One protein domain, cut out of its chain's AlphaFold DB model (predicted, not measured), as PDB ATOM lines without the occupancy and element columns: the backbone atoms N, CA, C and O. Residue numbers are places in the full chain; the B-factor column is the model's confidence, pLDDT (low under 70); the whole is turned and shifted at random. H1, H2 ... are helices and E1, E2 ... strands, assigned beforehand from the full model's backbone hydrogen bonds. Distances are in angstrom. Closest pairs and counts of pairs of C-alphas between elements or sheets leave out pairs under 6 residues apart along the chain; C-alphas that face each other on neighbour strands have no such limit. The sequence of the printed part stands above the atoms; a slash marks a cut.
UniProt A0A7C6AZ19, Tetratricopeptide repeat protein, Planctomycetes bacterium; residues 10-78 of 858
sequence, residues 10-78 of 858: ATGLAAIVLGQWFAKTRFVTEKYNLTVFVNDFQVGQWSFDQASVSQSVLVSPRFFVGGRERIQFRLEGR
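This is residues 10 to 78 of the 858 residues of the protein "Tetratricopeptide repeat protein" of Planctomycetes bacterium (UniProt A0A7C6AZ19). A small slab of three antiparallel strands has one helix, H1, sticking out from it as a free arm, while a long stretch with no named element, residues 49 to 70, folds back from the end of E2 to the beginning of E3. E1 and E2 form a hairpin, and E3 runs on the other side of E1. The printed part has 69 residues, with one named helix and three named strands in the order H1, E1, E2, E3; the sheet runs E2, E1, E3, and the class is mixed, helices and strands. The whole is loose, with a radius of gyration of the C-alphas of 14.2 A, and flat, spanning 40 by 29 by 16 A.

H1, residues 10 to 22, stands free and is not on the sheet, with 0 pairs of C-alphas within 10 A. Every O i to N i+4 pair in H1 is within hydrogen-bond range. E1, residues 32 to 38, is the inner strand. E2, residues 41 to 48, is an edge strand, antiparallel to E1 at 161 degrees; N 34 and O 46 are within hydrogen-bond range at 2.9 A. E3, residues 71 to 77, is the other edge strand, antiparallel to E1 at 163 degrees, with N 35 and O 74 at 2.9 A. E2 and E3 are apart.

H1 begins at C-alpha 10 (174.380, 171.060, 147.275) and is 17.5 A long. E1 measures 19.8 A, E2 21.0 A and E3 19.4 A, ending at C-alpha 77 (168.225, 200.241, 148.680).

The C-alphas of Arg 26 and Gly 66 are the two farthest apart, at 40.6 A. The printed part has no cut. The link from H1 to E1 is short, E1 to E2 tight, and E2 to E3 long, with 22 residues. The mean pLDDT of the printed part is 76.8; residues 10 to 29, 50 to 51, 53 and 66 are under 70.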
ATOM      1  N   ALA A  10     173.732 170.033 148.085       55.97
ATOM      2  CA  ALA A  10     174.380 171.060 147.275       55.97
ATOM      3  C   ALA A  10     173.899 172.474 147.632       55.97
ATOM      4  O   ALA A  10     174.579 173.438 147.301       55.97
ATOM      5  N   THR A  11     172.765 172.621 148.330       61.16
ATOM      6  CA  THR A  11     172.156 173.930 148.618       61.16
ATOM      7  C   THR A  11     173.044 174.805 149.508       61.16
ATOM      8  O   THR A  11     173.161 176.002 149.257       61.16
ATOM      9  N   GLY A  12     173.709 174.224 150.515       58.94
ATOM     10  CA  GLY A  12     174.620 174.958 151.402       58.94
ATOM     11  C   GLY A  12     175.882 175.444 150.681       58.94
ATOM     12  O   GLY A  12     176.199 176.632 150.713       58.94
ATOM     13  N   LEU A  13     176.555 174.546 149.956       60.28
ATOM     14  CA  LEU A  13     177.721 174.879 149.126       60.28
ATOM     15  C   LEU A  13     177.371 175.884 148.021       60.28
ATOM     16  O   LEU A  13     178.107 176.847 147.822       60.28
ATOM     17  N   ALA A  14     176.228 175.718 147.351       64.06
ATOM     18  CA  ALA A  14     175.752 176.655 146.338       64.06
ATOM     19  C   ALA A  14     175.493 178.043 146.936       64.06
ATOM     20  O   ALA A  14     175.916 179.033 146.351       64.06
ATOM     21  N   ALA A  15     174.872 178.139 148.116       65.75
ATOM     22  CA  ALA A  15     174.651 179.419 148.788       65.75
ATOM     23  C   ALA A  15     175.967 180.118 149.181       65.75
ATOM     24  O   ALA A  15     176.054 181.341 149.068       65.75
ATOM     25  N   ILE A  16     176.995 179.363 149.588       61.53
ATOM     26  CA  ILE A  16     178.328 179.895 149.919       61.53
ATOM     27  C   ILE A  16     179.065 180.362 148.661       61.53
ATOM     28  O   ILE A  16     179.551 181.491 148.627       61.53
ATOM     29  N   VAL A  17     179.128 179.531 147.615       67.38
ATOM     30  CA  VAL A  17     179.806 179.868 146.351       67.38
ATOM     31  C   VAL A  17     179.115 181.042 145.663       67.38
ATOM     32  O   VAL A  17     179.786 181.976 145.230       67.38
ATOM     33  N   LEU A  18     177.780 181.044 145.614       65.94
ATOM     34  CA  LEU A  18     177.012 182.172 145.090       65.94
ATOM     35  C   LEU A  18     177.202 183.408 145.966       65.94
ATOM     36  O   LEU A  18     177.437 184.480 145.425       65.94
ATOM     37  N   GLY A  19     177.185 183.276 147.294       67.06
ATOM     38  CA  GLY A  19     177.477 184.378 148.212       67.06
ATOM     39  C   GLY A  19     178.847 185.014 147.951       67.06
ATOM     40  O   GLY A  19     178.944 186.231 147.837       67.06
ATOM     41  N   GLN A  20     179.896 184.206 147.765       65.56
ATOM     42  CA  GLN A  20     181.243 184.684 147.424       65.56
ATOM     43  C   GLN A  20     181.337 185.270 146.008       65.56
ATOM     44  O   GLN A  20     182.072 186.234 145.793       65.56
ATOM     45  N   TRP A  21     180.621 184.698 145.037       66.50
ATOM     46  CA  TRP A  21     180.560 185.225 143.675       66.50
ATOM     47  C   TRP A  21     179.872 186.593 143.649       66.50
ATOM     48  O   TRP A  21     180.432 187.555 143.130       66.50
ATOM     49  N   PHE A  22     178.710 186.707 144.295       64.19
ATOM     50  CA  PHE A  22     177.958 187.953 144.415       64.19
ATOM     51  C   PHE A  22     178.695 189.006 145.248       64.19
ATOM     52  O   PHE A  22     178.653 190.181 144.891       64.19
ATOM     53  N   ALA A  23     179.472 188.611 146.260       62.12
ATOM     54  CA  ALA A  23     180.354 189.525 146.991       62.12
ATOM     55  C   ALA A  23     181.430 190.195 146.104       62.12
ATOM     56  O   ALA A  23     181.993 191.213 146.496       62.12
ATOM     57  N   LYS A  24     181.712 189.660 144.904       61.28
ATOM     58  CA  LYS A  24     182.648 190.234 143.915       61.28
ATOM     59  C   LYS A  24     181.955 191.016 142.786       61.28
ATOM     60  O   LYS A  24     182.630 191.484 141.871       61.28
ATOM     61  N   THR A  25     180.625 191.147 142.807       61.06
ATOM     62  CA  THR A  25     179.846 191.838 141.757       61.06
ATOM     63  C   THR A  25     179.665 193.334 142.036       61.06
ATOM     64  O   THR A  25     179.854 193.794 143.151       61.06
ATOM     65  N   ARG A  26     179.297 194.114 141.009       53.56
ATOM     66  CA  ARG A  26     179.384 195.593 140.893       53.56
ATOM     67  C   ARG A  26     178.675 196.451 141.973       53.56
ATOM     68  O   ARG A  26     178.729 197.669 141.869       53.56
ATOM     69  N   PHE A  27     178.047 195.853 142.987       58.56
ATOM     70  CA  PHE A  27     177.259 196.524 144.036       58.56
ATOM     71  C   PHE A  27     177.940 196.549 145.426       58.56
ATOM     72  O   PHE A  27     177.294 196.874 146.416       58.56
ATOM     73  N   VAL A  28     179.239 196.219 145.523       56.84
ATOM     74  CA  VAL A  28     179.989 196.059 146.797       56.84
ATOM     75  C   VAL A  28     179.968 197.295 147.718       56.84
ATOM     76  O   VAL A  28     180.119 197.155 148.929       56.84
ATOM     77  N   THR A  29     179.787 198.501 147.180       59.12
ATOM     78  CA  THR A  29     179.876 199.763 147.940       59.12
ATOM     79  C   THR A  29     178.526 200.356 148.357       59.12
ATOM     80  O   THR A  29     178.503 201.399 149.011       59.12
ATOM     81  N   GLU A  30     177.400 199.727 148.010       71.25
ATOM     82  CA  GLU A  30     176.063 200.240 148.330       71.25
ATOM     83  C   GLU A  30     175.553 199.683 149.673       71.25
ATOM     84  O   GLU A  30     175.656 198.490 149.955       71.25
ATOM     85  N   LYS A  31     174.993 200.561 150.518       79.81
ATOM     86  CA  LYS A  31     174.332 200.172 151.773       79.81
ATOM     87  C   LYS A  31     172.865 199.843 151.500       79.81
ATOM     88  O   LYS A  31     172.189 200.613 150.816       79.81
ATOM     89  N   TYR A  32     172.360 198.752 152.069       85.38
ATOM     90  CA  TYR A  32     170.944 198.386 151.964       85.38
ATOM     91  C   TYR A  32     170.359 197.964 153.310       85.38
ATOM     92  O   TYR A  32     171.057 197.431 154.170       85.38
ATOM     93  N   ASN A  33     169.055 198.170 153.471       89.25
ATOM     94  CA  ASN A  33     168.294 197.660 154.602       89.25
ATOM     95  C   ASN A  33     167.499 196.427 154.172       89.25
ATOM     96  O   ASN A  33     166.779 196.458 153.173       89.25
ATOM     97  N   LEU A  34     167.611 195.341 154.933       90.81
ATOM     98  CA  LEU A  34     166.849 194.118 154.712       90.81
ATOM     99  C   LEU A  34     165.898 193.896 155.882       90.81
ATOM    100  O   LEU A  34     166.337 193.654 157.006       90.81
ATOM    101  N   THR A  35     164.601 193.944 155.597       92.62
ATOM    102  CA  THR A  35     163.545 193.623 156.559       92.62
ATOM    103  C   THR A  35     162.965 192.255 156.235       92.62
ATOM    104  O   THR A  35     162.572 191.991 155.098       92.62
ATOM    105  N   VAL A  36     162.903 191.371 157.225       92.00
ATOM    106  CA  VAL A  36     162.403 190.003 157.069       92.00
ATOM    107  C   VAL A  36     161.069 189.871 157.785       92.00
ATOM    108  O   VAL A  36     160.931 190.259 158.945       92.00
ATOM    109  N   PHE A  37     160.097 189.295 157.086       91.38
ATOM    110  CA  PHE A  37     158.768 188.977 157.584       91.38
ATOM    111  C   PHE A  37     158.538 187.468 157.539       91.38
ATOM    112  O   PHE A  37     158.941 186.802 156.581       91.38
ATOM    113  N   VAL A  38     157.844 186.934 158.541       89.25
ATOM    114  CA  VAL A  38     157.330 185.559 158.551       89.25
ATOM    115  C   VAL A  38     155.830 185.620 158.776       89.25
ATOM    116  O   VAL A  38     155.391 186.165 159.783       89.25
ATOM    117  N   ASN A  39     155.060 185.104 157.818       88.81
ATOM    118  CA  ASN A  39     153.595 185.190 157.780       88.81
ATOM    119  C   ASN A  39     153.091 186.604 158.095       88.81
ATOM    120  O   ASN A  39     152.276 186.806 158.988       88.81
ATOM    121  N   ASP A  40     153.656 187.580 157.383       87.50
ATOM    122  CA  ASP A  40     153.342 189.009 157.472       87.50
ATOM    123  C   ASP A  40     153.743 189.705 158.792       87.50
ATOM    124  O   ASP A  40     153.641 190.927 158.895       87.50
ATOM    125  N   PHE A  41     154.329 188.987 159.756       89.94
ATOM    126  CA  PHE A  41     154.939 189.577 160.950       89.94
ATOM    127  C   PHE A  41     156.404 189.930 160.709       89.94
ATOM    128  O   PHE A  41     157.193 189.075 160.309       89.94
ATOM    129  N   GLN A  42     156.796 191.175 160.990       92.38
ATOM    130  CA  GLN A  42     158.198 191.594 160.922       92.38
ATOM    131  C   GLN A  42     159.003 190.891 162.020       92.38
ATOM    132  O   GLN A  42     158.730 191.067 163.206       92.38
ATOM    133  N   VAL A  43     160.006 190.103 161.626       90.38
ATOM    134  CA  VAL A  43     160.859 189.344 162.558       90.38
ATOM    135  C   VAL A  43     162.232 189.979 162.759       90.38
ATOM    136  O   VAL A  43     162.866 189.723 163.777       90.38
ATOM    137  N   GLY A  44     162.689 190.825 161.835       89.06
ATOM    138  CA  GLY A  44     163.935 191.570 161.999       89.06
ATOM    139  C   GLY A  44     164.219 192.533 160.852       89.06
ATOM    140  O   GLY A  44     163.650 192.404 159.768       89.06
ATOM    141  N   GLN A  45     165.084 193.508 161.117       92.00
ATOM    142  CA  GLN A  45     165.543 194.511 160.161       92.00
ATOM    143  C   GLN A  45     167.016 194.817 160.434       92.00
ATOM    144  O   GLN A  45     167.381 195.087 161.577       92.00
ATOM    145  N   TRP A  46     167.845 194.785 159.392       90.00
ATOM    146  CA  TRP A  46     169.279 195.071 159.493       90.00
ATOM    147  C   TRP A  46     169.732 195.984 158.364       90.00
ATOM    148  O   TRP A  46     169.228 195.886 157.244       90.00
ATOM    149  N   SER A  47     170.722 196.819 158.661       87.50
ATOM    150  CA  SER A  47     171.477 197.587 157.675       87.50
ATOM    151  C   SER A  47     172.761 196.837 157.338       87.50
ATOM    152  O   SER A  47     173.528 196.505 158.239       87.50
ATOM    153  N   PHE A  48     172.986 196.580 156.054       82.75
ATOM    154  CA  PHE A  48     174.169 195.897 155.548       82.75
ATOM    155  C   PHE A  48     175.070 196.865 154.775       82.75
ATOM    156  O   PHE A  48     174.596 197.669 153.968       82.75
ATOM    157  N   ASP A  49     176.373 196.749 155.015       79.31
ATOM    158  CA  ASP A  49     177.469 197.386 154.284       79.31
ATOM    159  C   ASP A  49     178.597 196.376 153.983       79.31
ATOM    160  O   ASP A  49     178.488 195.192 154.303       79.31
ATOM    161  N   GLN A  50     179.697 196.832 153.371       68.19
ATOM    162  CA  GLN A  50     180.806 195.965 152.945       68.19
ATOM    163  C   GLN A  50     181.490 195.196 154.096       68.19
ATOM    164  O   GLN A  50     182.088 194.150 153.854       68.19
ATOM    165  N   ALA A  51     181.414 195.689 155.339       69.19
ATOM    166  CA  ALA A  51     182.017 195.048 156.511       69.19
ATOM    167  C   ALA A  51     181.030 194.144 157.274       69.19
ATOM    168  O   ALA A  51     181.409 193.473 158.236       69.19
ATOM    169  N   SER A  52     179.761 194.129 156.865       71.81
ATOM    170  CA  SER A  52     178.701 193.420 157.568       71.81
ATOM    171  C   SER A  52     178.822 191.904 157.393       71.81
ATOM    172  O   SER A  52     178.859 191.378 156.282       71.81
ATOM    173  N   VAL A  53     178.848 191.185 158.514       69.25
ATOM    174  CA  VAL A  53     178.807 189.715 158.550       69.25
ATOM    175  C   VAL A  53     177.368 189.192 158.477       69.25
ATOM    176  O   VAL A  53     176.409 189.933 158.715       69.25
ATOM    177  N   SER A  54     177.213 187.899 158.175       74.50
ATOM    178  CA  SER A  54     175.917 187.211 158.127       74.50
ATOM    179  C   SER A  54     175.089 187.449 159.392       74.50
ATOM    180  O   SER A  54     175.547 187.178 160.502       74.50
ATOM    181  N   GLN A  55     173.847 187.901 159.217       78.94
ATOM    182  CA  GLN A  55     172.898 188.111 160.311       78.94
ATOM    183  C   GLN A  55     171.970 186.903 160.453       78.94
ATOM    184  O   GLN A  55     171.584 186.279 159.466       78.94
ATOM    185  N   SER A  56     171.608 186.573 161.691       78.19
ATOM    186  CA  SER A  56     170.677 185.488 162.013       78.19
ATOM    187  C   SER A  56     169.522 186.018 162.850       78.19
ATOM    188  O   SER A  56     169.723 186.844 163.738       78.19
ATOM    189  N   VAL A  57     168.314 185.511 162.598       81.56
ATOM    190  CA  VAL A  57     167.112 185.856 163.363       81.56
ATOM    191  C   VAL A  57     166.391 184.607 163.826       81.56
ATOM    192  O   VAL A  57     166.135 183.693 163.042       81.56
ATOM    193  N   LEU A  58     166.059 184.571 165.115       78.12
ATOM    194  CA  LEU A  58     165.221 183.524 165.673       78.12
ATOM    195  C   LEU A  58     163.752 183.915 165.488       78.12
ATOM    196  O   LEU A  58     163.284 184.910 166.037       78.12
ATOM    197  N   VAL A  59     163.016 183.121 164.716       80.56
ATOM    198  CA  VAL A  59     161.582 183.332 164.505       80.56
ATOM    199  C   VAL A  59     160.818 182.723 165.677       80.56
ATOM    200  O   VAL A  59     160.901 181.519 165.922       80.56
ATOM    201  N   SER A  60     160.079 183.556 166.415       78.25
ATOM    202  CA  SER A  60     159.263 183.093 167.541       78.25
ATOM    203  C   SER A  60     158.169 182.124 167.068       78.25
ATOM    204  O   SER A  60     157.507 182.423 166.070       78.25
ATOM    205  N   PRO A  61     157.902 181.023 167.804       74.94
ATOM    206  CA  PRO A  61     156.885 180.049 167.423       74.94
ATOM    207  C   PRO A  61     155.492 180.631 167.177       74.94
ATOM    208  O   PRO A  61     154.744 180.116 166.353       74.94
ATOM    209  N   ARG A  62     155.166 181.740 167.855       81.56
ATOM    210  CA  ARG A  62     153.885 182.449 167.721       81.56
ATOM    211  C   ARG A  62     153.613 182.991 166.314       81.56
ATOM    212  O   ARG A  62     152.476 183.331 166.023       81.56
ATOM    213  N   PHE A  63     154.647 183.130 165.481       83.69
ATOM    214  CA  PHE A  63     154.518 183.631 164.114       83.69
ATOM    215  C   PHE A  63     154.310 182.513 163.085       83.69
ATOM    216  O   PHE A  63     154.089 182.827 161.920       83.69
ATOM    217  N   PHE A  64     154.364 181.234 163.478       80.69
ATOM    218  CA  PHE A  64     154.045 180.113 162.588       80.69
ATOM    219  C   PHE A  64     152.546 179.827 162.583       80.69
ATOM    220  O   PHE A  64     151.886 179.911 163.618       80.69
ATOM    221  N   VAL A  65     152.018 179.445 161.421       81.56
ATOM    222  CA  VAL A  65     150.574 179.214 161.229       81.56
ATOM    223  C   VAL A  65     150.201 177.727 161.161       81.56
ATOM    224  O   VAL A  65     149.058 177.387 160.871       81.56
ATOM    225  N   GLY A  66     151.147 176.826 161.457       64.50
ATOM    226  CA  GLY A  66     150.898 175.383 161.573       64.50
ATOM    227  C   GLY A  66     150.729 174.672 160.226       64.50
ATOM    228  O   GLY A  66     150.147 173.590 160.166       64.50
ATOM    229  N   GLY A  67     151.236 175.273 159.146       77.25
ATOM    230  CA  GLY A  67     151.027 174.821 157.773       77.25
ATOM    231  C   GLY A  67     152.134 175.298 156.834       77.25
ATOM    232  O   GLY A  67     153.321 175.124 157.103       77.25
ATOM    233  N   ARG A  68     151.764 175.872 155.682       78.00
ATOM    234  CA  ARG A  68     152.747 176.401 154.727       78.00
ATOM    235  C   ARG A  68     153.213 177.785 155.174       78.00
ATOM    236  O   ARG A  68     152.515 178.769 154.971       78.00
ATOM    237  N   GLU A  69     154.412 177.839 155.735       83.12
ATOM    238  CA  GLU A  69     155.016 179.079 156.229       83.12
ATOM    239  C   GLU A  69     155.535 179.951 155.068       83.12
ATOM    240  O   GLU A  69     156.198 179.458 154.146       83.12
ATOM    241  N   ARG A  70     155.252 181.260 155.104       85.94
ATOM    242  CA  ARG A  70     155.713 182.244 154.113       85.94
ATOM    243  C   ARG A  70     156.764 183.157 154.730       85.94
ATOM    244  O   ARG A  70     156.494 183.855 155.700       85.94
ATOM    245  N   ILE A  71     157.941 183.207 154.110       86.62
ATOM    246  CA  ILE A  71     159.018 184.133 154.476       86.62
ATOM    247  C   ILE A  71     159.139 185.174 153.371       86.62
ATOM    248  O   ILE A  71     159.271 184.825 152.195       86.62
ATOM    249  N   GLN A  72     159.070 186.446 153.744       88.94
ATOM    250  CA  GLN A  72     159.174 187.567 152.822       88.94
ATOM    251  C   GLN A  72     160.343 188.462 153.214       88.94
ATOM    252  O   GLN A  72     160.479 188.876 154.359       88.94
ATOM    253  N   PHE A  73     161.165 188.787 152.226       89.44
ATOM    254  CA  PHE A  73     162.288 189.698 152.362       89.44
ATOM    255  C   PHE A  73     161.926 191.005 151.656       89.44
ATOM    256  O   PHE A  73     161.546 190.988 150.485       89.44
ATOM    257  N   ARG A  74     162.008 192.126 152.370       91.25
ATOM    258  CA  ARG A  74     161.829 193.472 151.824       91.25
ATOM    259  C   ARG A  74     163.180 194.171 151.845       91.25
ATOM    260  O   ARG A  74     163.731 194.417 152.914       91.25
ATOM    261  N   LEU A  75     163.699 194.443 150.656       87.75
ATOM    262  CA  LEU A  75     164.956 195.145 150.447       87.75
ATOM    263  C   LEU A  75     164.670 196.628 150.189       87.75
ATOM    264  O   LEU A  75     163.920 196.954 149.270       87.75
ATOM    265  N   GLU A  76     165.283 197.508 150.973       88.19
ATOM    266  CA  GLU A  76     165.280 198.957 150.768       88.19
ATOM    267  C   GLU A  76     166.708 199.414 150.449       88.19
ATOM    268  O   GLU A  76     167.625 199.239 151.252       88.19
ATOM    269  N   GLY A  77     166.905 199.971 149.254       82.62
ATOM    270  CA  GLY A  77     168.225 200.241 148.680       82.62
ATOM    271  C   GLY A  77     168.565 199.271 147.548       82.62
ATOM    272  O   GLY A  77     167.686 198.614 146.986       82.62
ATOM    273  N   ARG A  78     169.847 199.201 147.184       76.94
ATOM    274  CA  ARG A  78     170.359 198.311 146.136       76.94
ATOM    275  C   ARG A  78     171.413 197.386 146.732       76.94
ATOM    276  O   ARG A  78     172.321 197.826 147.425       76.94
TER     277      ARG A  78